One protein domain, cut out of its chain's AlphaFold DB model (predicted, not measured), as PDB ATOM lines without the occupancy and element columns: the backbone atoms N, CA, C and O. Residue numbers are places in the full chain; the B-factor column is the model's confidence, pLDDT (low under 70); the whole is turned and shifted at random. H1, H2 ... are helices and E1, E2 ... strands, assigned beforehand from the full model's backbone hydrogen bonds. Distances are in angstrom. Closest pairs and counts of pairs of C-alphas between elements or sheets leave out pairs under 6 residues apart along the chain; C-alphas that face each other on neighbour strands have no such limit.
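This is residues 22 to 222 of the 222 residues of an uncharacterized protein of Nocardioides daphniae (UniProt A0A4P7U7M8). This is a long rod: three long strands, E1, E5 and E6, make a twisted ribbon along most of its length, and from E6 the strands E3, E10 and E9 fold round until E9 comes back to E1. At the end away from the tip of the hairpin E5 and E6, E13, E12 and E7 widen this large sheet, and a small sheet, E2, E11, E8, faces it in a sandwich. The printed part has 201 residues, with nine named strands, then H1, then four more strands; it is mostly strand. The large sheet is branched and mixed, the small one antiparallel. The whole is only just compact, close to loose, with a radius of gyration of the C-alphas of 19.7 A and spans of 73 by 29 by 27 A.

Find C-alpha 22 at (143.921, 178.657, 204.819); from there E1, residues 22 to 42, runs 50.6 A and bends by 76 degrees at residue 28. Next come E2, 47 to 53, E3, 58 to 66, and E4, 71 to 80, which bends by 56 degrees at residue 75. E5, 94 to 113, spans 56.0 A; E6, 116 to 136, spans 49.6 A and bends by 94 degrees at residue 132. Then read E7, 147 to 150, E8, 155 to 160, E9, 164 to 170, H1, 173 to 176, E10, 180 to 184, E11, 190 to 196, E12, 201 to 205, and E13, 217 to 221, ending at C-alpha 221, (183.132, 198.459, 243.734).

Look along E5: antiparallel E1 lies on one side, with N 30 and O 104 2.8 A apart, and E6 on the other, with N 107 and O 122 at 2.8 A. E3 has E4 on one side, N 63 to O 75 at 2.7 A, and E6 and E10 on the other, N 123 to O 64 and N 60 to O 183 both at 2.8 A. E9 is antiparallel to E10, N 166 to O 182 at 2.8 A; its closest C-alpha to E1 is Leu 170, 4.4 A from that of Thr 35. E13 is parallel to E1, N 219 to O 41 at 3.0 A. E12 pairs with E13, N 218 to O 204 at 2.8 A, and with E7, N 148 to O 203 at 2.9 A. In the small sheet E11 pairs with E2, N 48 to O 195 at 2.8 A, and with E8, N 158 to O 192 at 2.8 A. H1 only grazes the large sheet and is too short for an O i to N i+4 pair.

The C-alphas farthest apart, of Gly 115 and Pro 199, stand 74.1 A apart. The printed part has no cut; the long links are E4 to E5 and E12 to E13. Residues 185 to 188 have pLDDT under 70.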
ATOM      1  N   SER A  22     143.018 177.773 204.076       85.88
ATOM      2  CA  SER A  22     143.921 178.657 204.819       85.88
ATOM      3  C   SER A  22     145.337 178.559 204.264       85.88
ATOM      4  O   SER A  22     145.899 177.465 204.205       85.88
ATOM      5  N   THR A  23     145.934 179.688 203.878       90.12
ATOM      6  CA  THR A  23     147.319 179.723 203.385       90.12
ATOM      7  C   THR A  23     148.152 180.760 204.124       90.12
ATOM      8  O   THR A  23     147.653 181.809 204.531       90.12
ATOM      9  N   THR A  24     149.447 180.480 204.275       90.94
ATOM     10  CA  THR A  24     150.448 181.426 204.779       90.94
ATOM     11  C   THR A  24     151.612 181.467 203.799       90.94
ATOM     12  O   THR A  24     152.378 180.511 203.694       90.94
ATOM     13  N   THR A  25     151.785 182.599 203.124       92.81
ATOM     14  CA  THR A  25     152.816 182.785 202.098       92.81
ATOM     15  C   THR A  25     153.827 183.830 202.544       92.81
ATOM     16  O   THR A  25     153.458 184.924 202.973       92.81
ATOM     17  N   LEU A  26     155.118 183.507 202.451       93.88
ATOM     18  CA  LEU A  26     156.198 184.458 202.713       93.88
ATOM     19  C   LEU A  26     156.374 185.386 201.505       93.88
ATOM     20  O   LEU A  26     156.872 184.952 200.473       93.88
ATOM     21  N   ILE A  27     156.043 186.665 201.664       95.31
ATOM     22  CA  ILE A  27     156.155 187.666 200.593       95.31
ATOM     23  C   ILE A  27     157.526 188.340 200.604       95.31
ATOM     24  O   ILE A  27     158.122 188.594 199.564       95.31
ATOM     25  N   LYS A  28     158.046 188.673 201.793       93.88
ATOM     26  CA  LYS A  28     159.294 189.443 201.913       93.88
ATOM     27  C   LYS A  28     160.110 189.022 203.120       93.88
ATOM     28  O   LYS A  28     159.570 188.713 204.178       93.88
ATOM     29  N   LYS A  29     161.435 189.062 202.982       96.19
ATOM     30  CA  LYS A  29     162.379 188.893 204.093       96.19
ATOM     31  C   LYS A  29     162.984 190.246 204.463       96.19
ATOM     32  O   LYS A  29     163.542 190.935 203.615       96.19
ATOM     33  N   HIS A  30     162.920 190.596 205.738       94.25
ATOM     34  CA  HIS A  30     163.624 191.726 206.332       94.25
ATOM     35  C   HIS A  30     164.853 191.188 207.071       94.25
ATOM     36  O   HIS A  30     164.750 190.707 208.198       94.25
ATOM     37  N   LYS A  31     166.010 191.218 206.407       94.00
ATOM     38  CA  LYS A  31     167.292 190.747 206.959       94.00
ATOM     39  C   LYS A  31     167.911 191.768 207.918       94.00
ATOM     40  O   LYS A  31     167.494 192.937 207.939       94.00
ATOM     41  N   ASN A  32     168.928 191.341 208.664       92.38
ATOM     42  CA  ASN A  32     169.764 192.175 209.526       92.38
ATOM     43  C   ASN A  32     168.970 192.990 210.558       92.38
ATOM     44  O   ASN A  32     169.283 194.155 210.805       92.38
ATOM     45  N   ARG A  33     167.914 192.419 211.153       94.31
ATOM     46  CA  ARG A  33     167.177 193.109 212.219       94.31
ATOM     47  C   ARG A  33     167.897 192.935 213.549       94.31
ATOM     48  O   ARG A  33     168.042 191.819 214.054       94.31
ATOM     49  N   LEU A  34     168.351 194.055 214.104       94.75
ATOM     50  CA  LEU A  34     168.976 194.115 215.419       94.75
ATOM     51  C   LEU A  34     167.999 193.646 216.493       94.75
ATOM     52  O   LEU A  34     166.890 194.165 216.594       94.75
ATOM     53  N   THR A  35     168.437 192.677 217.292       93.50
ATOM     54  CA  THR A  35     167.641 192.075 218.362       93.50
ATOM     55  C   THR A  35     168.448 192.032 219.651       93.50
ATOM     56  O   THR A  35     169.518 191.425 219.690       93.50
ATOM     57  N   ALA A  36     167.954 192.679 220.701       93.44
ATOM     58  CA  ALA A  36     168.488 192.598 222.048       93.44
ATOM     59  C   ALA A  36     168.286 191.191 222.610       93.44
ATOM     60  O   ALA A  36     167.214 190.600 222.485       93.44
ATOM     61  N   VAL A  37     169.337 190.661 223.223       91.88
ATOM     62  CA  VAL A  37     169.310 189.345 223.865       91.88
ATOM     63  C   VAL A  37     169.591 189.500 225.353       91.88
ATOM     64  O   VAL A  37     168.758 189.184 226.191       91.88
ATOM     65  N   ASN A  38     170.688 190.151 225.726       91.38
ATOM     66  CA  ASN A  38     171.050 190.290 227.133       91.38
ATOM     67  C   ASN A  38     171.746 191.631 227.396       91.38
ATOM     68  O   ASN A  38     171.875 192.469 226.503       91.38
ATOM     69  N   SER A  39     172.192 191.867 228.623       91.94
ATOM     70  CA  SER A  39     172.997 193.028 228.976       91.94
ATOM     71  C   SER A  39     174.072 192.698 230.000       91.94
ATOM     72  O   SER A  39     173.886 191.900 230.914       91.94
ATOM     73  N   ILE A  40     175.213 193.371 229.865       93.06
ATOM     74  CA  ILE A  40     176.304 193.338 230.840       93.06
ATOM     75  C   ILE A  40     176.371 194.699 231.522       93.06
ATOM     76  O   ILE A  40     176.340 195.742 230.861       93.06
ATOM     77  N   HIS A  41     176.495 194.695 232.847       94.50
ATOM     78  CA  HIS A  41     176.598 195.909 233.645       94.50
ATOM     79  C   HIS A  41     177.859 195.875 234.509       94.50
ATOM     80  O   HIS A  41     178.133 194.900 235.203       94.50
ATOM     81  N   ALA A  42     178.595 196.979 234.527       95.19
ATOM     82  CA  ALA A  42     179.677 197.199 235.470       95.19
ATOM     83  C   ALA A  42     179.753 198.681 235.844       95.19
ATOM     84  O   ALA A  42     179.778 199.540 234.968       95.19
ATOM     85  N   THR A  43     179.821 198.998 237.134       95.25
ATOM     86  CA  THR A  43     180.040 200.372 237.622       95.25
ATOM     87  C   THR A  43     181.517 200.672 237.875       95.25
ATOM     88  O   THR A  43     181.881 201.792 238.216       95.25
ATOM     89  N   THR A  44     182.391 199.678 237.711       94.56
ATOM     90  CA  THR A  44     183.827 199.788 237.972       94.56
ATOM     91  C   THR A  44     184.622 198.904 237.014       94.56
ATOM     92  O   THR A  44     184.078 197.998 236.388       94.56
ATOM     93  N   ASP A  45     185.914 199.182 236.877       95.31
ATOM     94  CA  ASP A  45     186.865 198.348 236.146       95.31
ATOM     95  C   ASP A  45     187.295 197.125 236.981       95.31
ATOM     96  O   ASP A  45     186.699 196.814 238.011       95.31
ATOM     97  N   GLY A  46     188.352 196.423 236.565       95.50
ATOM     98  CA  GLY A  46     188.927 195.347 237.380       95.50
ATOM     99  C   GLY A  46     188.118 194.056 237.347       95.50
ATOM    100  O   GLY A  46     188.068 193.330 238.340       95.50
ATOM    101  N   HIS A  47     187.487 193.796 236.209       96.44
ATOM    102  CA  HIS A  47     186.785 192.564 235.907       96.44
ATOM    103  C   HIS A  47     187.051 192.148 234.459       96.44
ATOM    104  O   HIS A  47     187.526 192.945 233.646       96.44
ATOM    105  N   LYS A  48     186.720 190.904 234.134       97.00
ATOM    106  CA  LYS A  48     186.531 190.411 232.774       97.00
ATOM    107  C   LYS A  48     185.129 189.830 232.716       97.00
ATOM    108  O   LYS A  48     184.820 188.936 233.488       97.00
ATOM    109  N   THR A  49     184.283 190.345 231.833       95.62
ATOM    110  CA  THR A  49     182.941 189.796 231.630       95.62
ATOM    111  C   THR A  49     182.752 189.364 230.191       95.62
ATOM    112  O   THR A  49     183.118 190.092 229.262       95.62
ATOM    113  N   ARG A  50     182.172 188.187 229.998       95.00
ATOM    114  CA  ARG A  50     181.816 187.632 228.696       95.00
ATOM    115  C   ARG A  50     180.369 187.169 228.739       95.00
ATOM    116  O   ARG A  50     179.902 186.690 229.761       95.00
ATOM    117  N   PHE A  51     179.676 187.333 227.621       93.94
ATOM    118  CA  PHE A  51     178.380 186.706 227.406       93.94
ATOM    119  C   PHE A  51     178.484 185.751 226.227       93.94
ATOM    120  O   PHE A  51     179.087 186.078 225.193       93.94
ATOM    121  N   VAL A  52     177.889 184.582 226.405       92.81
ATOM    122  CA  VAL A  52     177.766 183.546 225.396       92.81
ATOM    123  C   VAL A  52     176.300 183.176 225.289       92.81
ATOM    124  O   VAL A  52     175.644 182.846 226.272       92.81
ATOM    125  N   LEU A  53     175.804 183.223 224.064       91.56
ATOM    126  CA  LEU A  53     174.503 182.710 223.694       91.56
ATOM    127  C   LEU A  53     174.756 181.434 222.887       91.56
ATOM    128  O   LEU A  53     175.213 181.498 221.747       91.56
ATOM    129  N   SER A  54     174.582 180.279 223.514       90.62
ATOM    130  CA  SER A  54     175.019 178.983 222.987       90.62
ATOM    131  C   SER A  54     174.098 178.455 221.893       90.62
ATOM    132  O   SER A  54     172.928 178.823 221.790       90.62
ATOM    133  N   LYS A  55     174.627 177.525 221.092       88.38
ATOM    134  CA  LYS A  55     173.810 176.706 220.193       88.38
ATOM    135  C   LYS A  55     172.735 175.984 221.010       88.38
ATOM    136  O   LYS A  55     173.025 175.484 222.093       88.38
ATOM    137  N   GLY A  56     171.521 175.925 220.477       84.50
ATOM    138  CA  GLY A  56     170.371 175.339 221.154       84.50
ATOM    139  C   GLY A  56     169.655 176.298 222.101       84.50
ATOM    140  O   GLY A  56     168.563 175.959 222.542       84.50
ATOM    141  N   ALA A  57     170.210 177.486 222.389       86.69
ATOM    142  CA  ALA A  57     169.503 178.430 223.241       86.69
ATOM    143  C   ALA A  57     168.240 178.954 222.543       86.69
ATOM    144  O   ALA A  57     168.275 179.261 221.350       86.69
ATOM    145  N   ASP A  58     167.144 179.076 223.288       85.25
ATOM    146  CA  ASP A  58     165.885 179.599 222.769       85.25
ATOM    147  C   ASP A  58     165.753 181.107 222.985       85.25
ATOM    148  O   ASP A  58     165.877 181.637 224.097       85.25
ATOM    149  N   THR A  59     165.423 181.791 221.893       87.12
ATOM    150  CA  THR A  59     165.013 183.197 221.884       87.12
ATOM    151  C   THR A  59     163.582 183.316 221.392       87.12
ATOM    152  O   THR A  59     163.211 182.677 220.406       87.12
ATOM    153  N   ARG A  60     162.775 184.138 222.053       90.00
ATOM    154  CA  ARG A  60     161.421 184.475 221.634       90.00
ATOM    155  C   ARG A  60     161.405 185.897 221.092       90.00
ATOM    156  O   ARG A  60     161.877 186.825 221.734       90.00
ATOM    157  N   MET A  61     160.836 186.074 219.910       90.56
ATOM    158  CA  MET A  61     160.697 187.382 219.276       90.56
ATOM    159  C   MET A  61     159.224 187.700 219.114       90.56
ATOM    160  O   MET A  61     158.461 186.844 218.661       90.56
ATOM    161  N   GLY A  62     158.846 188.930 219.444       88.75
ATOM    162  CA  GLY A  62     157.526 189.464 219.169       88.75
ATOM    163  C   GLY A  62     157.182 189.353 217.685       88.75
ATOM    164  O   GLY A  62     158.050 189.369 216.807       88.75
ATOM    165  N   GLY A  63     155.897 189.203 217.411       92.75
ATOM    166  CA  GLY A  63     155.311 189.298 216.089       92.75
ATOM    167  C   GLY A  63     154.425 190.531 215.983       92.75
ATOM    168  O   GLY A  63     154.000 191.093 216.991       92.75
ATOM    169  N   ALA A  64     154.125 190.921 214.754       93.88
ATOM    170  CA  ALA A  64     153.078 191.890 214.466       93.88
ATOM    171  C   ALA A  64     152.085 191.309 213.466       93.88
ATOM    172  O   ALA A  64     152.488 190.557 212.573       93.88
ATOM    173  N   SER A  65     150.819 191.688 213.571       93.19
ATOM    174  CA  SER A  65     149.792 191.384 212.583       93.19
ATOM    175  C   SER A  65     149.123 192.662 212.103       93.19
ATOM    176  O   SER A  65     149.175 193.694 212.764       93.19
ATOM    177  N   LYS A  66     148.546 192.620 210.907       92.56
ATOM    178  CA  LYS A  66     147.827 193.745 210.314       92.56
ATOM    179  C   LYS A  66     146.545 193.235 209.671       92.56
ATOM    180  O   LYS A  66     146.611 192.467 208.710       92.56
ATOM    181  N   TRP A  67     145.420 193.707 210.199       84.50
ATOM    182  CA  TRP A  67     144.075 193.564 209.640       84.50
ATOM    183  C   TRP A  67     143.636 194.979 209.234       84.50
ATOM    184  O   TRP A  67     143.392 195.816 210.099       84.50
ATOM    185  N   GLY A  68     143.654 195.301 207.939       80.00
ATOM    186  CA  GLY A  68     143.450 196.677 207.460       80.00
ATOM    187  C   GLY A  68     144.732 197.523 207.451       80.00
ATOM    188  O   GLY A  68     145.767 197.083 206.953       80.00
ATOM    189  N   THR A  69     144.681 198.763 207.943       79.12
ATOM    190  CA  THR A  69     145.736 199.767 207.691       79.12
ATOM    191  C   THR A  69     146.876 199.781 208.712       79.12
ATOM    192  O   THR A  69     147.990 200.160 208.355       79.12
ATOM    193  N   ALA A  70     146.644 199.343 209.955       87.69
ATOM    194  CA  ALA A  70     147.614 199.472 211.046       87.69
ATOM    195  C   ALA A  70     148.182 198.126 211.521       87.69
ATOM    196  O   ALA A  70     147.469 197.126 211.627       87.69
ATOM    197  N   TRP A  71     149.479 198.117 211.845       91.44
ATOM    198  CA  TRP A  71     150.131 196.992 212.510       91.44
ATOM    199  C   TRP A  71     149.809 196.991 214.004       91.44
ATOM    200  O   TRP A  71     149.831 198.031 214.657       91.44
ATOM    201  N   THR A  72     149.573 195.810 214.557       91.19
ATOM    202  CA  THR A  72     149.374 195.575 215.986       91.19
ATOM    203  C   THR A  72     150.263 194.435 216.460       91.19
ATOM    204  O   THR A  72     150.752 193.624 215.670       91.19
ATOM    205  N   PHE A  73     150.522 194.386 217.762       89.25
ATOM    206  CA  PHE A  73     151.310 193.314 218.355       89.25
ATOM    207  C   PHE A  73     150.593 191.959 218.217       89.25
ATOM    208  O   PHE A  73     149.400 191.852 218.493       89.25
ATOM    209  N   SER A  74     151.314 190.905 217.816       85.50
ATOM    210  CA  SER A  74     150.747 189.574 217.563       85.50
ATOM    211  C   SER A  74     151.592 188.452 218.180       85.50
ATOM    212  O   SER A  74     152.255 187.681 217.474       85.50
ATOM    213  N   GLY A  75     151.574 188.357 219.510       85.31
ATOM    214  CA  GLY A  75     152.279 187.312 220.259       85.31
ATOM    215  C   GLY A  75     153.773 187.237 219.923       85.31
ATOM    216  O   GLY A  75     154.362 188.200 219.452       85.31
ATOM    217  N   GLY A  76     154.398 186.077 220.135       83.88
ATOM    218  CA  GLY A  76     155.809 185.876 219.806       83.88
ATOM    219  C   GLY A  76     156.109 184.468 219.304       83.88
ATOM    220  O   GLY A  76     155.346 183.533 219.551       83.88
ATOM    221  N   VAL A  77     157.223 184.321 218.589       86.62
ATOM    222  CA  VAL A  77     157.733 183.041 218.084       86.62
ATOM    223  C   VAL A  77     159.051 182.701 218.757       86.62
ATOM    224  O   VAL A  77     159.957 183.531 218.794       86.62
ATOM    225  N   SER A  78     159.162 181.473 219.258       87.50
ATOM    226  CA  SER A  78     160.429 180.942 219.756       87.50
ATOM    227  C   SER A  78     161.264 180.384 218.603       87.50
ATOM    228  O   SER A  78     160.743 179.794 217.645       87.50
ATOM    229  N   ARG A  79     162.574 180.599 218.679       86.00
ATOM    230  CA  ARG A  79     163.574 180.077 217.755       86.00
ATOM    231  C   ARG A  79     164.774 179.600 218.552       86.00
ATOM    232  O   ARG A  79     165.391 180.395 219.260       86.00
ATOM    233  N   SER A  80     165.106 178.331 218.348       84.94
ATOM    234  CA  SER A  80     166.354 177.764 218.830       84.94
ATOM    235  C   SER A  80     167.496 178.171 217.909       84.94
ATOM    236  O   SER A  80     167.373 178.187 216.675       84.94
ATOM    237  N   LEU A  81     168.623 178.521 218.509       84.44
ATOM    238  CA  LEU A  81     169.811 178.944 217.793       84.44
ATOM    239  C   LEU A  81     170.539 177.761 217.170       84.44
ATOM    240  O   LEU A  81     170.894 176.790 217.837       84.44
ATOM    241  N   ARG A  82     170.861 177.883 215.882       86.19
ATOM    242  CA  ARG A  82     171.663 176.877 215.165       86.19
ATOM    243  C   ARG A  82     173.164 177.029 215.413       86.19
ATOM    244  O   ARG A  82     173.911 176.066 215.251       86.19
ATOM    245  N   THR A  83     173.591 178.213 215.840       86.94
ATOM    246  CA  THR A  83     174.989 178.589 216.083       86.94
ATOM    247  C   THR A  83     175.120 179.325 217.408       86.94
ATOM    248  O   THR A  83     174.182 179.988 217.840       86.94
ATOM    249  N   ALA A  84     176.296 179.251 218.034       89.81
ATOM    250  CA  ALA A  84     176.593 180.063 219.208       89.81
ATOM    251  C   ALA A  84     177.046 181.475 218.803       89.81
ATOM    252  O   ALA A  84     177.863 181.631 217.895       89.81
ATOM    253  N   THR A  85     176.590 182.489 219.533       92.69
ATOM    254  CA  THR A  85     177.074 183.870 219.432       92.69
ATOM    255  C   THR A  85     177.879 184.211 220.677       92.69
ATOM    256  O   THR A  85     177.436 183.995 221.805       92.69
ATOM    257  N   ARG A  86     179.076 184.767 220.484       94.25
ATOM    258  CA  ARG A  86     179.977 185.149 221.577       94.25
ATOM    259  C   ARG A  86     180.312 186.624 221.481       94.25
ATOM    260  O   ARG A  86     180.732 187.097 220.430       94.25
ATOM    261  N   TRP A  87     180.185 187.331 222.598       95.38
ATOM    262  CA  TRP A  87     180.628 188.715 222.699       95.38
ATOM    263  C   TRP A  87     182.056 188.763 223.231       95.38
ATOM    264  O   TRP A  87     182.440 187.998 224.118       95.38
ATOM    265  N   GLY A  88     182.848 189.688 222.687       92.88
ATOM    266  CA  GLY A  88     184.214 189.918 223.140       92.88
ATOM    267  C   GLY A  88     184.288 190.233 224.638       92.88
ATOM    268  O   GLY A  88     183.361 190.784 225.233       92.88
ATOM    269  N   MET A  89     185.425 189.892 225.244       93.94
ATOM    270  CA  MET A  89     185.651 190.065 226.679       93.94
ATOM    271  C   MET A  89     185.655 191.556 227.056       93.94
ATOM    272  O   MET A  89     186.420 192.353 226.509       93.94
ATOM    273  N   ARG A  90     184.814 191.947 228.015       94.19
ATOM    274  CA  ARG A  90     184.681 193.325 228.506       94.19
ATOM    275  C   ARG A  90     185.481 193.515 229.789       94.19
ATOM    276  O   ARG A  90     185.384 192.695 230.691       94.19
ATOM    277  N   LYS A  91     186.272 194.592 229.853       94.69
ATOM    278  CA  LYS A  91     187.173 194.891 230.988       94.69
ATOM    279  C   LYS A  91     186.951 196.262 231.636       94.69
ATOM    280  O   LYS A  91     187.554 196.580 232.660       94.69
ATOM    281  N   LYS A  92     186.146 197.111 230.993       93.94
ATOM    282  CA  LYS A  92     185.904 198.501 231.396       93.94
ATOM    283  C   LYS A  92     184.528 198.622 232.037       93.94
ATOM    284  O   LYS A  92     183.614 197.888 231.666       93.94
ATOM    285  N   ALA A  93     184.387 199.589 232.939       94.12
ATOM    286  CA  ALA A  93     183.085 199.999 233.443       94.12
ATOM    287  C   ALA A  93     182.153 200.412 232.289       94.12
ATOM    288  O   ALA A  93     182.594 200.905 231.245       94.12
ATOM    289  N   GLY A  94     180.857 200.215 232.491       93.88
ATOM    290  CA  GLY A  94     179.810 200.579 231.557       93.88
ATOM    291  C   GLY A  94     178.643 199.601 231.574       93.88
ATOM    292  O   GLY A  94     178.724 198.480 232.074       93.88
ATOM    293  N   HIS A  95     177.546 200.042 230.973       93.62
ATOM    294  CA  HIS A  95     176.351 199.236 230.772       93.62
ATOM    295  C   HIS A  95     176.176 199.023 229.279       93.62
ATOM    296  O   HIS A  95     176.167 199.988 228.506       93.62
ATOM    297  N   ARG A  96     176.079 197.763 228.862       94.25
ATOM    298  CA  ARG A  96     175.982 197.394 227.455       94.25
ATOM    299  C   ARG A  96     174.803 196.473 227.223       94.25
ATOM    300  O   ARG A  96     174.682 195.453 227.892       94.25
ATOM    301  N   MET A  97     173.967 196.843 226.263       93.69
ATOM    302  CA  MET A  97     172.931 195.983 225.713       93.69
ATOM    303  C   MET A  97     173.587 195.152 224.624       93.69
ATOM    304  O   MET A  97     174.279 195.706 223.774       93.69
ATOM    305  N   LEU A  98     173.421 193.842 224.685       94.25
ATOM    306  CA  LEU A  98     173.997 192.883 223.760       94.25
ATOM    307  C   LEU A  98     172.952 192.526 222.718       94.25
ATOM    308  O   LEU A  98     171.809 192.216 223.059       94.25
ATOM    309  N   GLN A  99     173.346 192.601 221.455       94.69
ATOM    310  CA  GLN A  99     172.450 192.455 220.323       94.69
ATOM    311  C   GLN A  99     173.035 191.508 219.280       94.69
ATOM    312  O   GLN A  99     174.242 191.482 219.042       94.69
ATOM    313  N   THR A 100     172.157 190.739 218.654       94.75
ATOM    314  CA  THR A 100     172.455 189.845 217.531       94.75
ATOM    315  C   THR A 100     171.451 190.108 216.404       94.75
ATOM    316  O   THR A 100     170.583 190.974 216.548       94.75
ATOM    317  N   ARG A 101     171.576 189.434 215.259       94.00
ATOM    318  CA  ARG A 101     170.730 189.682 214.081       94.00
ATOM    319  C   ARG A 101     169.762 188.548 213.804       94.00
ATOM    320  O   ARG A 101     170.095 187.376 213.959       94.00
ATOM    321  N   TYR A 102     168.572 188.928 213.353       93.31
ATOM    322  CA  TYR A 102     167.540 188.014 212.882       93.31
ATOM    323  C   TYR A 102     167.000 188.440 211.518       93.31
ATOM    324  O   TYR A 102     166.888 189.629 211.206       93.31
ATOM    325  N   THR A 103     166.589 187.445 210.734       94.69
ATOM    326  CA  THR A 103     165.718 187.636 209.578       94.69
ATOM    327  C   THR A 103     164.263 187.592 210.035       94.69
ATOM    328  O   THR A 103     163.829 186.613 210.647       94.69
ATOM    329  N   ILE A 104     163.482 188.609 209.680       94.81
ATOM    330  CA  ILE A 104     162.038 188.668 209.931       94.81
ATOM    331  C   ILE A 104     161.285 188.437 208.621       94.81
ATOM    332  O   ILE A 104     161.564 189.077 207.610       94.81
ATOM    333  N   GLY A 105     160.331 187.515 208.628       95.69
ATOM    334  CA  GLY A 105     159.455 187.246 207.495       95.69
ATOM    335  C   GLY A 105     158.250 188.159 207.500       95.69
ATOM    336  O   GLY A 105     157.701 188.424 208.562       95.69
ATOM    337  N   HIS A 106     157.842 188.615 206.324       94.50
ATOM    338  CA  HIS A 106     156.564 189.254 206.064       94.50
ATOM    339  C   HIS A 106     155.671 188.256 205.335       94.50
ATOM    340  O   HIS A 106     155.971 187.865 204.208       94.50
ATOM    341  N   TYR A 107     154.600 187.846 205.995       93.25
ATOM    342  CA  TYR A 107     153.682 186.826 205.527       93.25
ATOM    343  C   TYR A 107     152.334 187.438 205.174       93.25
ATOM    344  O   TYR A 107     151.835 188.268 205.936       93.25
ATOM    345  N   LYS A 108     151.735 186.978 204.079       91.75
ATOM    346  CA  LYS A 108     150.306 187.128 203.786       91.75
ATOM    347  C   LYS A 108     149.619 185.846 204.190       91.75
ATOM    348  O   LYS A 108     150.074 184.758 203.846       91.75
ATOM    349  N   ASN A 109     148.565 186.000 204.963       90.44
ATOM    350  CA  ASN A 109     147.718 184.909 205.384       90.44
ATOM    351  C   ASN A 109     146.361 185.119 204.736       90.44
ATOM    352  O   ASN A 109     145.859 186.246 204.725       90.44
ATOM    353  N   THR A 110     145.798 184.051 204.198       89.81
ATOM    354  CA  THR A 110     144.451 184.040 203.642       89.81
ATOM    355  C   THR A 110     143.653 182.974 204.364       89.81
ATOM    356  O   THR A 110     144.171 181.893 204.625       89.81
ATOM    357  N   LEU A 111     142.399 183.270 204.671       87.44
ATOM    358  CA  LEU A 111     141.419 182.297 205.124       87.44
ATOM    359  C   LEU A 111     140.188 182.443 204.238       87.44
ATOM    360  O   LEU A 111     139.553 183.498 204.252       87.44
ATOM    361  N   SER A 112     139.884 181.403 203.468       85.25
ATOM    362  CA  SER A 112     138.650 181.293 202.696       85.25
ATOM    363  C   SER A 112     137.716 180.290 203.372       85.25
ATOM    364  O   SER A 112     138.069 179.121 203.533       85.25
ATOM    365  N   GLU A 113     136.534 180.744 203.789       78.56
ATOM    366  CA  GLU A 113     135.478 179.889 204.337       78.56
ATOM    367  C   GLU A 113     134.107 180.374 203.846       78.56
ATOM    368  O   GLU A 113     133.753 181.544 204.005       78.56
ATOM    369  N   ARG A 114     133.321 179.469 203.239       73.50
ATOM    370  CA  ARG A 114     131.918 179.695 202.823       73.50
ATOM    371  C   ARG A 114     131.692 181.009 202.051       73.50
ATOM    372  O   ARG A 114     130.780 181.772 202.359       73.50
ATOM    373  N   GLY A 115     132.539 181.289 201.058       72.00
ATOM    374  CA  GLY A 115     132.431 182.483 200.207       72.00
ATOM    375  C   GLY A 115     132.936 183.785 200.842       72.00
ATOM    376  O   GLY A 115     132.877 184.832 200.203       72.00
ATOM    377  N   SER A 116     133.457 183.743 202.073       80.50
ATOM    378  CA  SER A 116     134.152 184.867 202.705       80.50
ATOM    379  C   SER A 116     135.660 184.661 202.633       80.50
ATOM    380  O   SER A 116     136.158 183.591 202.974       80.50
ATOM    381  N   CYS A 117     136.387 185.703 202.229       83.50
ATOM    382  CA  CYS A 117     137.844 185.696 202.207       83.50
ATOM    383  C   CYS A 117     138.401 186.766 203.135       83.50
ATOM    384  O   CYS A 117     138.099 187.953 202.991       83.50
ATOM    385  N   VAL A 118     139.257 186.340 204.058       86.44
ATOM    386  CA  VAL A 118     139.944 187.239 204.975       86.44
ATOM    387  C   VAL A 118     141.438 187.182 204.723       86.44
ATOM    388  O   VAL A 118     142.040 186.110 204.729       86.44
ATOM    389  N   VAL A 119     142.036 188.352 204.511       88.06
ATOM    390  CA  VAL A 119     143.472 188.504 204.283       88.06
ATOM    391  C   VAL A 119     144.067 189.348 205.397       88.06
ATOM    392  O   VAL A 119     143.575 190.436 205.697       88.06
ATOM    393  N   TRP A 120     145.150 188.865 205.995       90.44
ATOM    394  CA  TRP A 120     145.908 189.624 206.982       90.44
ATOM    395  C   TRP A 120     147.399 189.373 206.847       90.44
ATOM    396  O   TRP A 120     147.860 188.309 206.422       90.44
ATOM    397  N   TYR A 121     148.180 190.360 207.263       93.06
ATOM    398  CA  TYR A 121     149.629 190.277 207.196       93.06
ATOM    399  C   TYR A 121     150.211 189.957 208.562       93.06
ATOM    400  O   TYR A 121     149.657 190.333 209.595       93.06
ATOM    401  N   ARG A 122     151.344 189.258 208.575       94.31
ATOM    402  CA  ARG A 122     152.097 188.941 209.789       94.31
ATOM    403  C   ARG A 122     153.577 189.206 209.581       94.31
ATOM    404  O   ARG A 122     154.130 188.860 208.539       94.31
ATOM    405  N   LYS A 123     154.245 189.748 210.593       94.44
ATOM    406  CA  LYS A 123     155.703 189.759 210.687       94.44
ATOM    407  C   LYS A 123     156.166 188.925 211.866       94.44
ATOM    408  O   LYS A 123     155.666 189.086 212.973       94.44
ATOM    409  N   SER A 124     157.105 188.016 211.626       93.94
ATOM    410  CA  SER A 124     157.678 187.160 212.672       93.94
ATOM    411  C   SER A 124     159.064 186.658 212.294       93.94
ATOM    412  O   SER A 124     159.387 186.543 211.112       93.94
ATOM    413  N   ALA A 125     159.879 186.319 213.289       92.75
ATOM    414  CA  ALA A 125     161.226 185.827 213.043       92.75
ATOM    415  C   ALA A 125     161.256 184.495 212.270       92.75
ATOM    416  O   ALA A 125     160.536 183.542 212.585       92.75
ATOM    417  N   ILE A 126     162.141 184.430 211.275       92.38
ATOM    418  CA  ILE A 126     162.418 183.236 210.468       92.38
ATOM    419  C   ILE A 126     163.664 182.536 210.998       92.38
ATOM    420  O   ILE A 126     163.627 181.345 211.290       92.38
ATOM    421  N   SER A 127     164.763 183.277 211.120       91.19
ATOM    422  CA  SER A 127     166.088 182.715 211.371       91.19
ATOM    423  C   SER A 127     166.972 183.679 212.140       91.19
ATOM    424  O   SER A 127     166.866 184.895 211.985       91.19
ATOM    425  N   HIS A 128     167.867 183.112 212.943       91.00
ATOM    426  CA  HIS A 128     168.999 183.816 213.532       91.00
ATOM    427  C   HIS A 128     170.125 183.932 212.501       91.00
ATOM    428  O   HIS A 128     170.471 182.942 211.860       91.00
ATOM    429  N   GLU A 129     170.669 185.134 212.329       91.19
ATOM    430  CA  GLU A 129     171.750 185.432 211.376       91.19
ATOM    431  C   GLU A 129     173.125 185.532 212.059       91.19
ATOM    432  O   GLU A 129     174.150 185.554 211.383       91.19
ATOM    433  N   GLY A 130     173.174 185.585 213.393       89.75
ATOM    434  CA  GLY A 130     174.421 185.758 214.134       89.75
ATOM    435  C   GLY A 130     174.823 187.219 214.323       89.75
ATOM    436  O   GLY A 130     173.992 188.125 214.392       89.75
ATOM    437  N   GLY A 131     176.127 187.434 214.489       92.62
ATOM    438  CA  GLY A 131     176.698 188.734 214.834       92.62
ATOM    439  C   GLY A 131     176.600 189.052 216.328       92.62
ATOM    440  O   GLY A 131     175.626 188.704 216.999       92.62
ATOM    441  N   ALA A 132     177.634 189.711 216.845       94.75
ATOM    442  CA  ALA A 132     177.769 190.073 218.250       94.75
ATOM    443  C   ALA A 132     178.025 191.578 218.370       94.75
ATOM    444  O   ALA A 132     179.161 192.048 218.309       94.75
ATOM    445  N   GLU A 133     176.953 192.340 218.551       95.44
ATOM    446  CA  GLU A 133     176.995 193.795 218.676       95.44
ATOM    447  C   GLU A 133     176.589 194.235 220.071       95.44
ATOM    448  O   GLU A 133     175.950 193.500 220.827       95.44
ATOM    449  N   SER A 134     176.980 195.447 220.448       94.00
ATOM    450  CA  SER A 134     176.509 195.999 221.706       94.00
ATOM    451  C   SER A 134     176.405 197.507 221.676       94.00
ATOM    452  O   SER A 134     177.357 198.176 221.274       94.00
ATOM    453  N   ASN A 135     175.325 198.020 222.245       93.12
ATOM    454  CA  ASN A 135     175.079 199.443 222.419       93.12
ATOM    455  C   ASN A 135     175.070 199.821 223.899       93.12
ATOM    456  O   ASN A 135     175.204 198.969 224.779       93.12
ATOM    457  N   ARG A 136     175.001 201.118 224.203       92.50
ATOM    458  CA  ARG A 136     174.861 201.585 225.590       92.50
ATOM    459  C   ARG A 136     173.524 201.081 226.147       92.50
ATOM    460  O   ARG A 136     172.495 201.252 225.510       92.50
ATOM    461  N   ALA A 137     173.552 200.458 227.321       89.50
ATOM    462  CA  ALA A 137     172.347 200.127 228.076       89.50
ATOM    463  C   ALA A 137     172.095 201.171 229.164       89.50
ATOM    464  O   ALA A 137     173.007 201.895 229.581       89.50
ATOM    465  N   TYR A 138     170.867 201.182 229.677       87.50
ATOM    466  CA  TYR A 138     170.547 201.885 230.909       87.50
ATOM    467  C   TYR A 138     171.356 201.336 232.087       87.50
ATOM    468  O   TYR A 138     171.657 200.137 232.179       87.50
ATOM    469  N   ALA A 139     171.711 202.246 232.991       87.19
ATOM    470  CA  ALA A 139     172.368 201.882 234.229       87.19
ATOM    471  C   ALA A 139     171.433 201.032 235.086       87.19
ATOM    472  O   ALA A 139     170.245 201.317 235.225       87.19
ATOM    473  N   MET A 140     171.986 199.972 235.663       85.44
ATOM    474  CA  MET A 140     171.263 199.148 236.618       85.44
ATOM    475  C   MET A 140     171.549 199.671 238.021       85.44
ATOM    476  O   MET A 140     172.713 199.839 238.390       85.44
ATOM    477  N   LYS A 141     170.497 199.907 238.810       85.25
ATOM    478  CA  LYS A 141     170.650 200.272 240.220       85.25
ATOM    479  C   LYS A 141     171.283 199.104 240.980       85.25
ATOM    480  O   LYS A 141     170.832 197.966 240.872       85.25
ATOM    481  N   VAL A 142     172.338 199.392 241.740       87.31
ATOM    482  CA  VAL A 142     173.015 198.401 242.583       87.31
ATOM    483  C   VAL A 142     172.326 198.360 243.944       87.31
ATOM    484  O   VAL A 142     172.298 199.365 244.654       87.31
ATOM    485  N   THR A 143     171.821 197.193 244.335       89.12
ATOM    486  CA  THR A 143     171.245 196.975 245.668       89.12
ATOM    487  C   THR A 143     172.235 196.194 246.524       89.12
ATOM    488  O   THR A 143     172.492 195.021 246.257       89.12
ATOM    489  N   LYS A 144     172.774 196.818 247.584       89.94
ATOM    490  CA  LYS A 144     173.820 196.215 248.440       89.94
ATOM    491  C   LYS A 144     173.424 194.847 249.024       89.94
ATOM    492  O   LYS A 144     174.278 193.973 249.123       89.94
ATOM    493  N   LYS A 145     172.133 194.628 249.321       95.06
ATOM    494  CA  LYS A 145     171.577 193.345 249.811       95.06
ATOM    495  C   LYS A 145     171.888 192.156 248.883       95.06
ATOM    496  O   LYS A 145     172.062 191.028 249.342       95.06
ATOM    497  N   TYR A 146     171.990 192.411 247.581       96.06
ATOM    498  CA  TYR A 146     172.173 191.390 246.549       96.06
ATOM    499  C   TYR A 146     173.607 191.294 246.034       96.06
ATOM    500  O   TYR A 146     173.851 190.639 245.024       96.06
ATOM    501  N   CYS A 147     174.558 191.924 246.724       96.12
ATOM    502  CA  CYS A 147     175.974 191.871 246.398       96.12
ATOM    503  C   CYS A 147     176.687 190.738 247.142       96.12
ATOM    504  O   CYS A 147     176.418 190.475 248.318       96.12
ATOM    505  N   ARG A 148     177.641 190.092 246.472       96.56
ATOM    506  CA  ARG A 148     178.609 189.174 247.082       96.56
ATOM    507  C   ARG A 148     180.020 189.606 246.715       96.56
ATOM    508  O   ARG A 148     180.264 190.080 245.605       96.56
ATOM    509  N   LYS A 149     180.925 189.510 247.687       95.25
ATOM    510  CA  LYS A 149     182.342 189.828 247.501       95.25
ATOM    511  C   LYS A 149     183.012 188.657 246.799       95.25
ATOM    512  O   LYS A 149     182.693 187.513 247.094       95.25
ATOM    513  N   TYR A 150     183.943 188.977 245.917       94.81
ATOM    514  CA  TYR A 150     184.791 188.003 245.248       94.81
ATOM    515  C   TYR A 150     186.239 188.451 245.405       94.81
ATOM    516  O   TYR A 150     186.543 189.650 245.341       94.81
ATOM    517  N   GLU A 151     187.120 187.492 245.657       94.94
ATOM    518  CA  GLU A 151     188.555 187.743 245.722       94.94
ATOM    519  C   GLU A 151     189.131 188.005 244.330       94.94
ATOM    520  O   GLU A 151     188.503 187.731 243.304       94.94
ATOM    521  N   LYS A 152     190.344 188.562 244.278       96.25
ATOM    522  CA  LYS A 152     191.070 188.697 243.011       96.25
ATOM    523  C   LYS A 152     191.347 187.295 242.459       96.25
ATOM    524  O   LYS A 152     191.894 186.466 243.169       96.25
ATOM    525  N   GLY A 153     191.008 187.061 241.196       94.69
ATOM    526  CA  GLY A 153     191.082 185.744 240.559       94.69
ATOM    527  C   GLY A 153     189.820 184.903 240.757       94.69
ATOM    528  O   GLY A 153     189.597 183.980 239.985       94.69
ATOM    529  N   GLY A 154     188.969 185.256 241.724       95.19
ATOM    530  CA  GLY A 154     187.645 184.669 241.880       95.19
ATOM    531  C   GLY A 154     186.651 185.223 240.861       95.19
ATOM    532  O   GLY A 154     186.858 186.274 240.249       95.19
ATOM    533  N   GLY A 155     185.530 184.535 240.708       94.69
ATOM    534  CA  GLY A 155     184.520 184.890 239.728       94.69
ATOM    535  C   GLY A 155     183.284 184.022 239.847       94.69
ATOM    536  O   GLY A 155     183.117 183.279 240.814       94.69
ATOM    537  N   LEU A 156     182.405 184.137 238.863       93.62
ATOM    538  CA  LEU A 156     181.253 183.263 238.726       93.62
ATOM    539  C   LEU A 156     180.871 183.112 237.256       93.62
ATOM    540  O   LEU A 156     181.087 184.014 236.448       93.62
ATOM    541  N   THR A 157     180.244 181.984 236.945       93.00
ATOM    542  CA  THR A 157     179.565 181.739 235.671       93.00
ATOM    543  C   THR A 157     178.074 181.609 235.951       93.00
ATOM    544  O   THR A 157     177.676 180.829 236.813       93.00
ATOM    545  N   LEU A 158     177.243 182.394 235.265       88.56
ATOM    546  CA  LEU A 158     175.784 182.313 235.375       88.56
ATOM    547  C   LEU A 158     175.216 181.650 234.145       88.56
ATOM    548  O   LEU A 158     175.184 182.281 233.091       88.56
ATOM    549  N   SER A 159     174.659 180.459 234.320       86.62
ATOM    550  CA  SER A 159     173.722 179.897 233.356       86.62
ATOM    551  C   SER A 159     172.358 180.572 233.530       86.62
ATOM    552  O   SER A 159     171.733 180.514 234.592       86.62
ATOM    553  N   LYS A 160     171.893 181.269 232.498       78.25
ATOM    554  CA  LYS A 160     170.611 181.975 232.492       78.25
ATOM    555  C   LYS A 160     169.526 181.041 231.975       78.25
ATOM    556  O   LYS A 160     169.282 180.948 230.783       78.25
ATOM    557  N   GLU A 161     168.869 180.366 232.907       72.94
ATOM    558  CA  GLU A 161     167.658 179.574 232.654       72.94
ATOM    559  C   GLU A 161     166.380 180.423 232.678       72.94
ATOM    560  O   GLU A 161     165.303 179.954 232.320       72.94
ATOM    561  N   LYS A 162     166.481 181.668 233.160       72.38
ATOM    562  CA  LYS A 162     165.370 182.616 233.172       72.38
ATOM    563  C   LYS A 162     165.505 183.587 232.017       72.38
ATOM    564  O   LYS A 162     166.571 184.181 231.833       72.38
ATOM    565  N   SER A 163     164.391 183.812 231.324       76.00
ATOM    566  CA  SER A 163     164.376 184.712 230.186       76.00
ATOM    567  C   SER A 163     164.659 186.160 230.601       76.00
ATOM    568  O   SER A 163     164.179 186.656 231.625       76.00
ATOM    569  N   THR A 164     165.434 186.866 229.783       82.12
ATOM    570  CA  THR A 164     165.558 188.323 229.836       82.12
ATOM    571  C   THR A 164     164.629 188.913 228.791       82.12
ATOM    572  O   THR A 164     164.823 188.670 227.607       82.12
ATOM    573  N   ASN A 165     163.632 189.689 229.222       87.31
ATOM    574  CA  ASN A 165     162.648 190.301 228.328       87.31
ATOM    575  C   ASN A 165     163.013 191.761 228.010       87.31
ATOM    576  O   ASN A 165     163.472 192.507 228.883       87.31
ATOM    577  N   TRP A 166     162.761 192.166 226.769       87.50
ATOM    578  CA  TRP A 166     163.020 193.490 226.212       87.50
ATOM    579  C   TRP A 166     161.788 193.964 225.447       87.50
ATOM    580  O   TRP A 166     161.458 193.383 224.422       87.50
ATOM    581  N   THR A 167     161.126 195.028 225.906       86.38
ATOM    582  CA  THR A 167     159.913 195.553 225.249       86.38
ATOM    583  C   THR A 167     160.195 196.117 223.852       86.38
ATOM    584  O   THR A 167     159.440 195.847 222.931       86.38
ATOM    585  N   ASN A 168     161.324 196.811 223.674       87.88
ATOM    586  CA  ASN A 168     161.802 197.322 222.378       87.88
ATOM    587  C   ASN A 168     163.047 196.536 221.952       87.88
ATOM    588  O   ASN A 168     164.146 197.071 221.806       87.88
ATOM    589  N   GLY A 169     162.891 195.216 221.922       88.12
ATOM    590  CA  GLY A 169     163.984 194.272 221.779       88.12
ATOM    591  C   GLY A 169     164.388 194.011 220.333       88.12
ATOM    592  O   GLY A 169     165.567 193.837 220.059       88.12
ATOM    593  N   LEU A 170     163.442 194.025 219.399       91.19
ATOM    594  CA  LEU A 170     163.627 193.731 217.982       91.19
ATOM    595  C   LEU A 170     163.297 194.972 217.143       91.19
ATOM    596  O   LEU A 170     162.150 195.415 217.092       91.19
ATOM    597  N   SER A 171     164.306 195.501 216.446       92.19
ATOM    598  CA  SER A 171     164.176 196.737 215.670       92.19
ATOM    599  C   SER A 171     163.306 196.548 214.424       92.19
ATOM    600  O   SER A 171     163.698 195.859 213.473       92.19
ATOM    601  N   MET A 172     162.134 197.182 214.431       93.00
ATOM    602  CA  MET A 172     161.117 197.116 213.376       93.00
ATOM    603  C   MET A 172     160.388 198.447 213.147       93.00
ATOM    604  O   MET A 172     159.602 198.530 212.201       93.00
ATOM    605  N   ALA A 173     160.678 199.496 213.924       91.19
ATOM    606  CA  ALA A 173     159.957 200.768 213.858       91.19
ATOM    607  C   ALA A 173     159.910 201.386 212.451       91.19
ATOM    608  O   ALA A 173     158.858 201.845 212.018       91.19
ATOM    609  N   SER A 174     160.997 201.301 211.679       88.00
ATOM    610  CA  SER A 174     161.048 201.789 210.288       88.00
ATOM    611  C   SER A 174     160.189 200.998 209.291       88.00
ATOM    612  O   SER A 174     160.057 201.405 208.143       88.00
ATOM    613  N   ILE A 175     159.639 199.850 209.696       88.81
ATOM    614  CA  ILE A 175     158.861 198.946 208.840       88.81
ATOM    615  C   ILE A 175     157.392 198.886 209.284       88.81
ATOM    616  O   ILE A 175     156.515 198.766 208.431       88.81
ATOM    617  N   ILE A 176     157.116 198.903 210.592       88.69
ATOM    618  CA  ILE A 176     155.752 198.746 211.141       88.69
ATOM    619  C   ILE A 176     155.320 199.869 212.091       88.69
ATOM    620  O   ILE A 176     154.224 199.802 212.634       88.69
ATOM    621  N   GLY A 177     156.161 200.883 212.310       88.44
ATOM    622  CA  GLY A 177     155.872 202.023 213.187       88.44
ATOM    623  C   GLY A 177     156.235 201.823 214.662       88.44
ATOM    624  O   GLY A 177     156.218 202.785 215.420       88.44
ATOM    625  N   PHE A 178     156.608 200.610 215.080       87.25
ATOM    626  CA  PHE A 178     157.081 200.311 216.436       87.25
ATOM    627  C   PHE A 178     158.108 199.172 216.452       87.25
ATOM    628  O   PHE A 178     158.193 198.372 215.516       87.25
ATOM    629  N   ASP A 179     158.901 199.109 217.521       91.62
ATOM    630  CA  ASP A 179     159.791 197.982 217.787       91.62
ATOM    631  C   ASP A 179     159.031 196.849 218.479       91.62
ATOM    632  O   ASP A 179     158.071 197.070 219.214       91.62
ATOM    633  N   LEU A 180     159.457 195.618 218.216       92.44
ATOM    634  CA  LEU A 180     158.851 194.425 218.795       92.44
ATOM    635  C   LEU A 180     159.600 193.996 220.047       92.44
ATOM    636  O   LEU A 180     160.784 194.289 220.216       92.44
ATOM    637  N   GLU A 181     158.929 193.234 220.902       91.88
ATOM    638  CA  GLU A 181     159.605 192.638 222.043       91.88
ATOM    639  C   GLU A 181     160.607 191.559 221.605       91.88
ATOM    640  O   GLU A 181     160.457 190.907 220.568       91.88
ATOM    641  N   SER A 182     161.632 191.336 222.415       89.19
ATOM    642  CA  SER A 182     162.466 190.143 222.333       89.19
ATOM    643  C   SER A 182     162.730 189.601 223.723       89.19
ATOM    644  O   SER A 182     162.779 190.334 224.711       89.19
ATOM    645  N   SER A 183     162.925 188.300 223.812       84.75
ATOM    646  CA  SER A 183     163.443 187.674 225.004       84.75
ATOM    647  C   SER A 183     164.360 186.521 224.665       84.75
ATOM    648  O   SER A 183     164.232 185.861 223.636       84.75
ATOM    649  N   SER A 184     165.339 186.299 225.522       82.81
ATOM    650  CA  SER A 184     166.310 185.226 225.364       82.81
ATOM    651  C   SER A 184     166.507 184.537 226.711       82.81
ATOM    652  O   SER A 184     166.283 185.168 227.745       82.81
ATOM    653  N   GLY A 185     166.844 183.246 226.716       64.25
ATOM    654  CA  GLY A 185     167.185 182.526 227.950       64.25
ATOM    655  C   GLY A 185     166.047 181.664 228.489       64.25
ATOM    656  O   GLY A 185     165.939 181.484 229.694       64.25
ATOM    657  N   TYR A 186     165.193 181.129 227.607       60.59
ATOM    658  CA  TYR A 186     164.215 180.082 227.961       60.59
ATOM    659  C   TYR A 186     164.856 178.700 228.193       60.59
ATOM    660  O   TYR A 186     164.178 177.746 228.553       60.59
ATOM    661  N   SER A 187     166.164 178.594 227.987       66.06
ATOM    662  CA  SER A 187     166.953 177.365 228.054       66.06
ATOM    663  C   SER A 187     168.313 177.686 228.671       66.06
ATOM    664  O   SER A 187     168.791 178.809 228.508       66.06
ATOM    665  N   SER A 188     168.994 176.700 229.256       65.31
ATOM    666  CA  SER A 188     170.324 176.829 229.883       65.31
ATOM    667  C   SER A 188     171.469 177.270 228.950       65.31
ATOM    668  O   SER A 188     172.610 177.396 229.388       65.31
ATOM    669  N   GLY A 189     171.194 177.536 227.670       80.56
ATOM    670  CA  GLY A 189     172.186 177.920 226.668       80.56
ATOM    671  C   GLY A 189     172.750 179.341 226.798       80.56
ATOM    672  O   GLY A 189     173.639 179.700 226.032       80.56
ATOM    673  N   GLU A 190     172.290 180.166 227.734       87.12
ATOM    674  CA  GLU A 190     172.870 181.491 227.975       87.12
ATOM    675  C   GLU A 190     173.840 181.503 229.145       87.12
ATOM    676  O   GLU A 190     173.501 181.052 230.235       87.12
ATOM    677  N   GLN A 191     175.022 182.086 228.944       90.56
ATOM    678  CA  GLN A 191     176.064 182.156 229.961       90.56
ATOM    679  C   GLN A 191     176.645 183.560 230.091       90.56
ATOM    680  O   GLN A 191     176.987 184.202 229.096       90.56
ATOM    681  N   ILE A 192     176.772 184.037 231.330       91.94
ATOM    682  CA  ILE A 192     177.569 185.220 231.672       91.94
ATOM    683  C   ILE A 192     178.734 184.776 232.549       91.94
ATOM    684  O   ILE A 192     178.522 184.392 233.699       91.94
ATOM    685  N   ASP A 193     179.947 184.920 232.032       94.69
ATOM    686  CA  ASP A 193     181.181 184.669 232.773       94.69
ATOM    687  C   ASP A 193     181.677 185.989 233.350       94.69
ATOM    688  O   ASP A 193     181.783 186.984 232.623       94.69
ATOM    689  N   VAL A 194     181.987 186.024 234.643       96.25
ATOM    690  CA  VAL A 194     182.543 187.195 235.323       96.25
ATOM    691  C   VAL A 194     183.752 186.782 236.150       96.25
ATOM    692  O   VAL A 194     183.590 186.129 237.176       96.25
ATOM    693  N   ASP A 195     184.929 187.281 235.786       97.06
ATOM    694  CA  ASP A 195     186.147 187.154 236.588       97.06
ATOM    695  C   ASP A 195     186.506 188.493 237.224       97.06
ATOM    696  O   ASP A 195     186.504 189.537 236.564       97.06
ATOM    697  N   ILE A 196     186.892 188.478 238.494       97.44
ATOM    698  CA  ILE A 196     187.405 189.647 239.198       97.44
ATOM    699  C   ILE A 196     188.923 189.711 239.053       97.44
ATOM    700  O   ILE A 196     189.655 188.821 239.470       97.44
ATOM    701  N   THR A 197     189.429 190.816 238.504       97.00
ATOM    702  CA  THR A 197     190.872 191.007 238.269       97.00
ATOM    703  C   THR A 197     191.519 192.003 239.226       97.00
ATOM    704  O   THR A 197     192.746 192.108 239.263       97.00
ATOM    705  N   LYS A 198     190.724 192.751 240.001       95.62
ATOM    706  CA  LYS A 198     191.193 193.679 241.042       95.62
ATOM    707  C   LYS A 198     190.492 193.386 242.373       95.62
ATOM    708  O   LYS A 198     189.322 193.016 242.361       95.62
ATOM    709  N   PRO A 199     191.153 193.599 243.522       93.75
ATOM    710  CA  PRO A 199     190.518 193.423 244.824       93.75
ATOM    711  C   PRO A 199     189.380 194.435 245.045       93.75
ATOM    712  O   PRO A 199     189.242 195.430 244.325       93.75
ATOM    713  N   LYS A 200     188.586 194.211 246.102       93.62
ATOM    714  CA  LYS A 200     187.469 195.089 246.507       93.62
ATOM    715  C   LYS A 200     186.416 195.247 245.396       93.62
ATOM    716  O   LYS A 200     185.929 196.350 245.133       93.62
ATOM    717  N   ARG A 201     186.083 194.143 244.724       95.31
ATOM    718  CA  ARG A 201     184.984 194.052 243.757       95.31
ATOM    719  C   ARG A 201     183.891 193.140 244.288       95.31
ATOM    720  O   ARG A 201     184.131 192.247 245.100       95.31
ATOM    721  N   MET A 202     182.678 193.422 243.851       96.31
ATOM    722  CA  MET A 202     181.493 192.656 244.189       96.31
ATOM    723  C   MET A 202     180.718 192.363 242.919       96.31
ATOM    724  O   MET A 202     180.715 193.170 241.989       96.31
ATOM    725  N   ILE A 203     180.026 191.232 242.913       95.69
ATOM    726  CA  ILE A 203     179.041 190.917 241.888       95.69
ATOM    727  C   ILE A 203     177.676 190.994 242.558       95.69
ATOM    728  O   ILE A 203     177.448 190.373 243.598       95.69
ATOM    729  N   CYS A 204     176.796 191.816 242.000       95.25
ATOM    730  CA  CYS A 204     175.476 192.076 242.551       95.25
ATOM    731  C   CYS A 204     174.397 191.663 241.558       95.25
ATOM    732  O   CYS A 204     174.502 191.972 240.372       95.25
ATOM    733  N   GLY A 205     173.347 190.997 242.028       92.75
ATOM    734  CA  GLY A 205     172.154 190.779 241.216       92.75
ATOM    735  C   GLY A 205     171.166 191.940 241.314       92.75
ATOM    736  O   GLY A 205     171.166 192.700 242.282       92.75
ATOM    737  N   ALA A 206     170.316 192.087 240.298       88.38
ATOM    738  CA  ALA A 206     169.302 193.144 240.253       88.38
ATOM    739  C   ALA A 206     168.247 193.011 241.367       88.38
ATOM    740  O   ALA A 206     167.859 193.999 241.985       88.38
ATOM    741  N   ASN A 207     167.789 191.784 241.618       89.31
ATOM    742  CA  ASN A 207     166.655 191.488 242.496       89.31
ATOM    743  C   ASN A 207     166.904 190.346 243.492       89.31
ATOM    744  O   ASN A 207     166.041 190.080 244.320       89.31
ATOM    745  N   LYS A 208     168.056 189.675 243.411       92.38
ATOM    746  CA  LYS A 208     168.475 188.588 244.305       92.38
ATOM    747  C   LYS A 208     169.988 188.368 244.214       92.38
ATOM    748  O   LYS A 208     170.598 188.885 243.275       92.38
ATOM    749  N   PRO A 209     170.621 187.664 245.167       93.50
ATOM    750  CA  PRO A 209     172.054 187.373 245.130       93.50
ATOM    751  C   PRO A 209     172.494 186.656 243.839       93.50
ATOM    752  O   PRO A 209     171.696 185.935 243.243       93.50
ATOM    753  N   PRO A 210     173.761 186.803 243.404       91.50
ATOM    754  CA  PRO A 210     174.252 186.211 242.157       91.50
ATOM    755  C   PRO A 210     174.128 184.681 242.096       91.50
ATOM    756  O   PRO A 210     173.836 184.158 241.026       91.50
ATOM    757  N   GLY A 211     174.278 183.978 243.225       88.94
ATOM    758  CA  GLY A 211     174.117 182.518 243.294       88.94
ATOM    759  C   GLY A 211     172.686 182.020 243.059       88.94
ATOM    760  O   GLY A 211     172.492 180.846 242.787       88.94
ATOM    761  N   GLU A 212     171.683 182.900 243.105       90.19
ATOM    762  CA  GLU A 212     170.271 182.539 242.910       90.19
ATOM    763  C   GLU A 212     169.768 182.852 241.490       90.19
ATOM    764  O   GLU A 212     168.565 182.995 241.263       90.19
ATOM    765  N   ASN A 213     170.669 183.014 240.517       85.44
ATOM    766  CA  ASN A 213     170.348 183.316 239.118       85.44
ATOM    767  C   ASN A 213     169.445 184.568 238.942       85.44
ATOM    768  O   ASN A 213     168.279 184.467 238.527       85.44
ATOM    769  N   PRO A 214     169.923 185.770 239.329       87.12
ATOM    770  CA  PRO A 214     169.203 187.032 239.134       87.12
ATOM    771  C   PRO A 214     169.014 187.321 237.647       87.12
ATOM    772  O   PRO A 214     169.854 186.945 236.833       87.12
ATOM    773  N   ALA A 215     167.960 188.061 237.288       81.19
ATOM    774  CA  ALA A 215     167.685 188.407 235.888       81.19
ATOM    775  C   ALA A 215     168.880 189.132 235.241       81.19
ATOM    776  O   ALA A 215     169.303 188.810 234.134       81.19
ATOM    777  N   ARG A 216     169.522 190.038 235.985       87.31
ATOM    778  CA  ARG A 216     170.718 190.776 235.560       87.31
ATOM    779  C   ARG A 216     171.749 190.810 236.680       87.31
ATOM    780  O   ARG A 216     171.383 190.762 237.856       87.31
ATOM    781  N   VAL A 217     173.021 190.917 236.302       91.44
ATOM    782  CA  VAL A 217     174.135 191.120 237.237       91.44
ATOM    783  C   VAL A 217     174.938 192.359 236.895       91.44
ATOM    784  O   VAL A 217     175.018 192.769 235.737       91.44
ATOM    785  N   VAL A 218     175.533 192.947 237.929       94.81
ATOM    786  CA  VAL A 218     176.423 194.096 237.837       94.81
ATOM    787  C   VAL A 218     177.693 193.852 238.632       94.81
ATOM    788  O   VAL A 218     177.644 193.421 239.784       94.81
ATOM    789  N   VAL A 219     178.833 194.171 238.028       95.75
ATOM    790  CA  VAL A 219     180.097 194.275 238.758       95.75
ATOM    791  C   VAL A 219     180.184 195.656 239.393       95.75
ATOM    792  O   VAL A 219     180.100 196.668 238.697       95.75
ATOM    793  N   ALA A 220     180.377 195.708 240.706       94.31
ATOM    794  CA  ALA A 220     180.464 196.946 241.467       94.31
ATOM    795  C   ALA A 220     181.730 197.013 242.326       94.31
ATOM    796  O   ALA A 220     182.368 196.004 242.637       94.31
ATOM    797  N   ARG A 221     182.103 198.235 242.716       91.81
ATOM    798  CA  ARG A 221     183.132 198.459 243.734       91.81
ATOM    799  C   ARG A 221     182.516 198.222 245.114       91.81
ATOM    800  O   ARG A 221     181.356 198.574 245.323       91.81
ATOM    801  N   ARG A 222     183.284 197.585 246.002       82.56
ATOM    802  CA  ARG A 222     182.932 197.440 247.421       82.56
ATOM    803  C   ARG A 222     182.735 198.798 248.085       82.56
ATOM    804  O   ARG A 222     183.577 199.682 247.810       82.56
TER     805      ARG A 222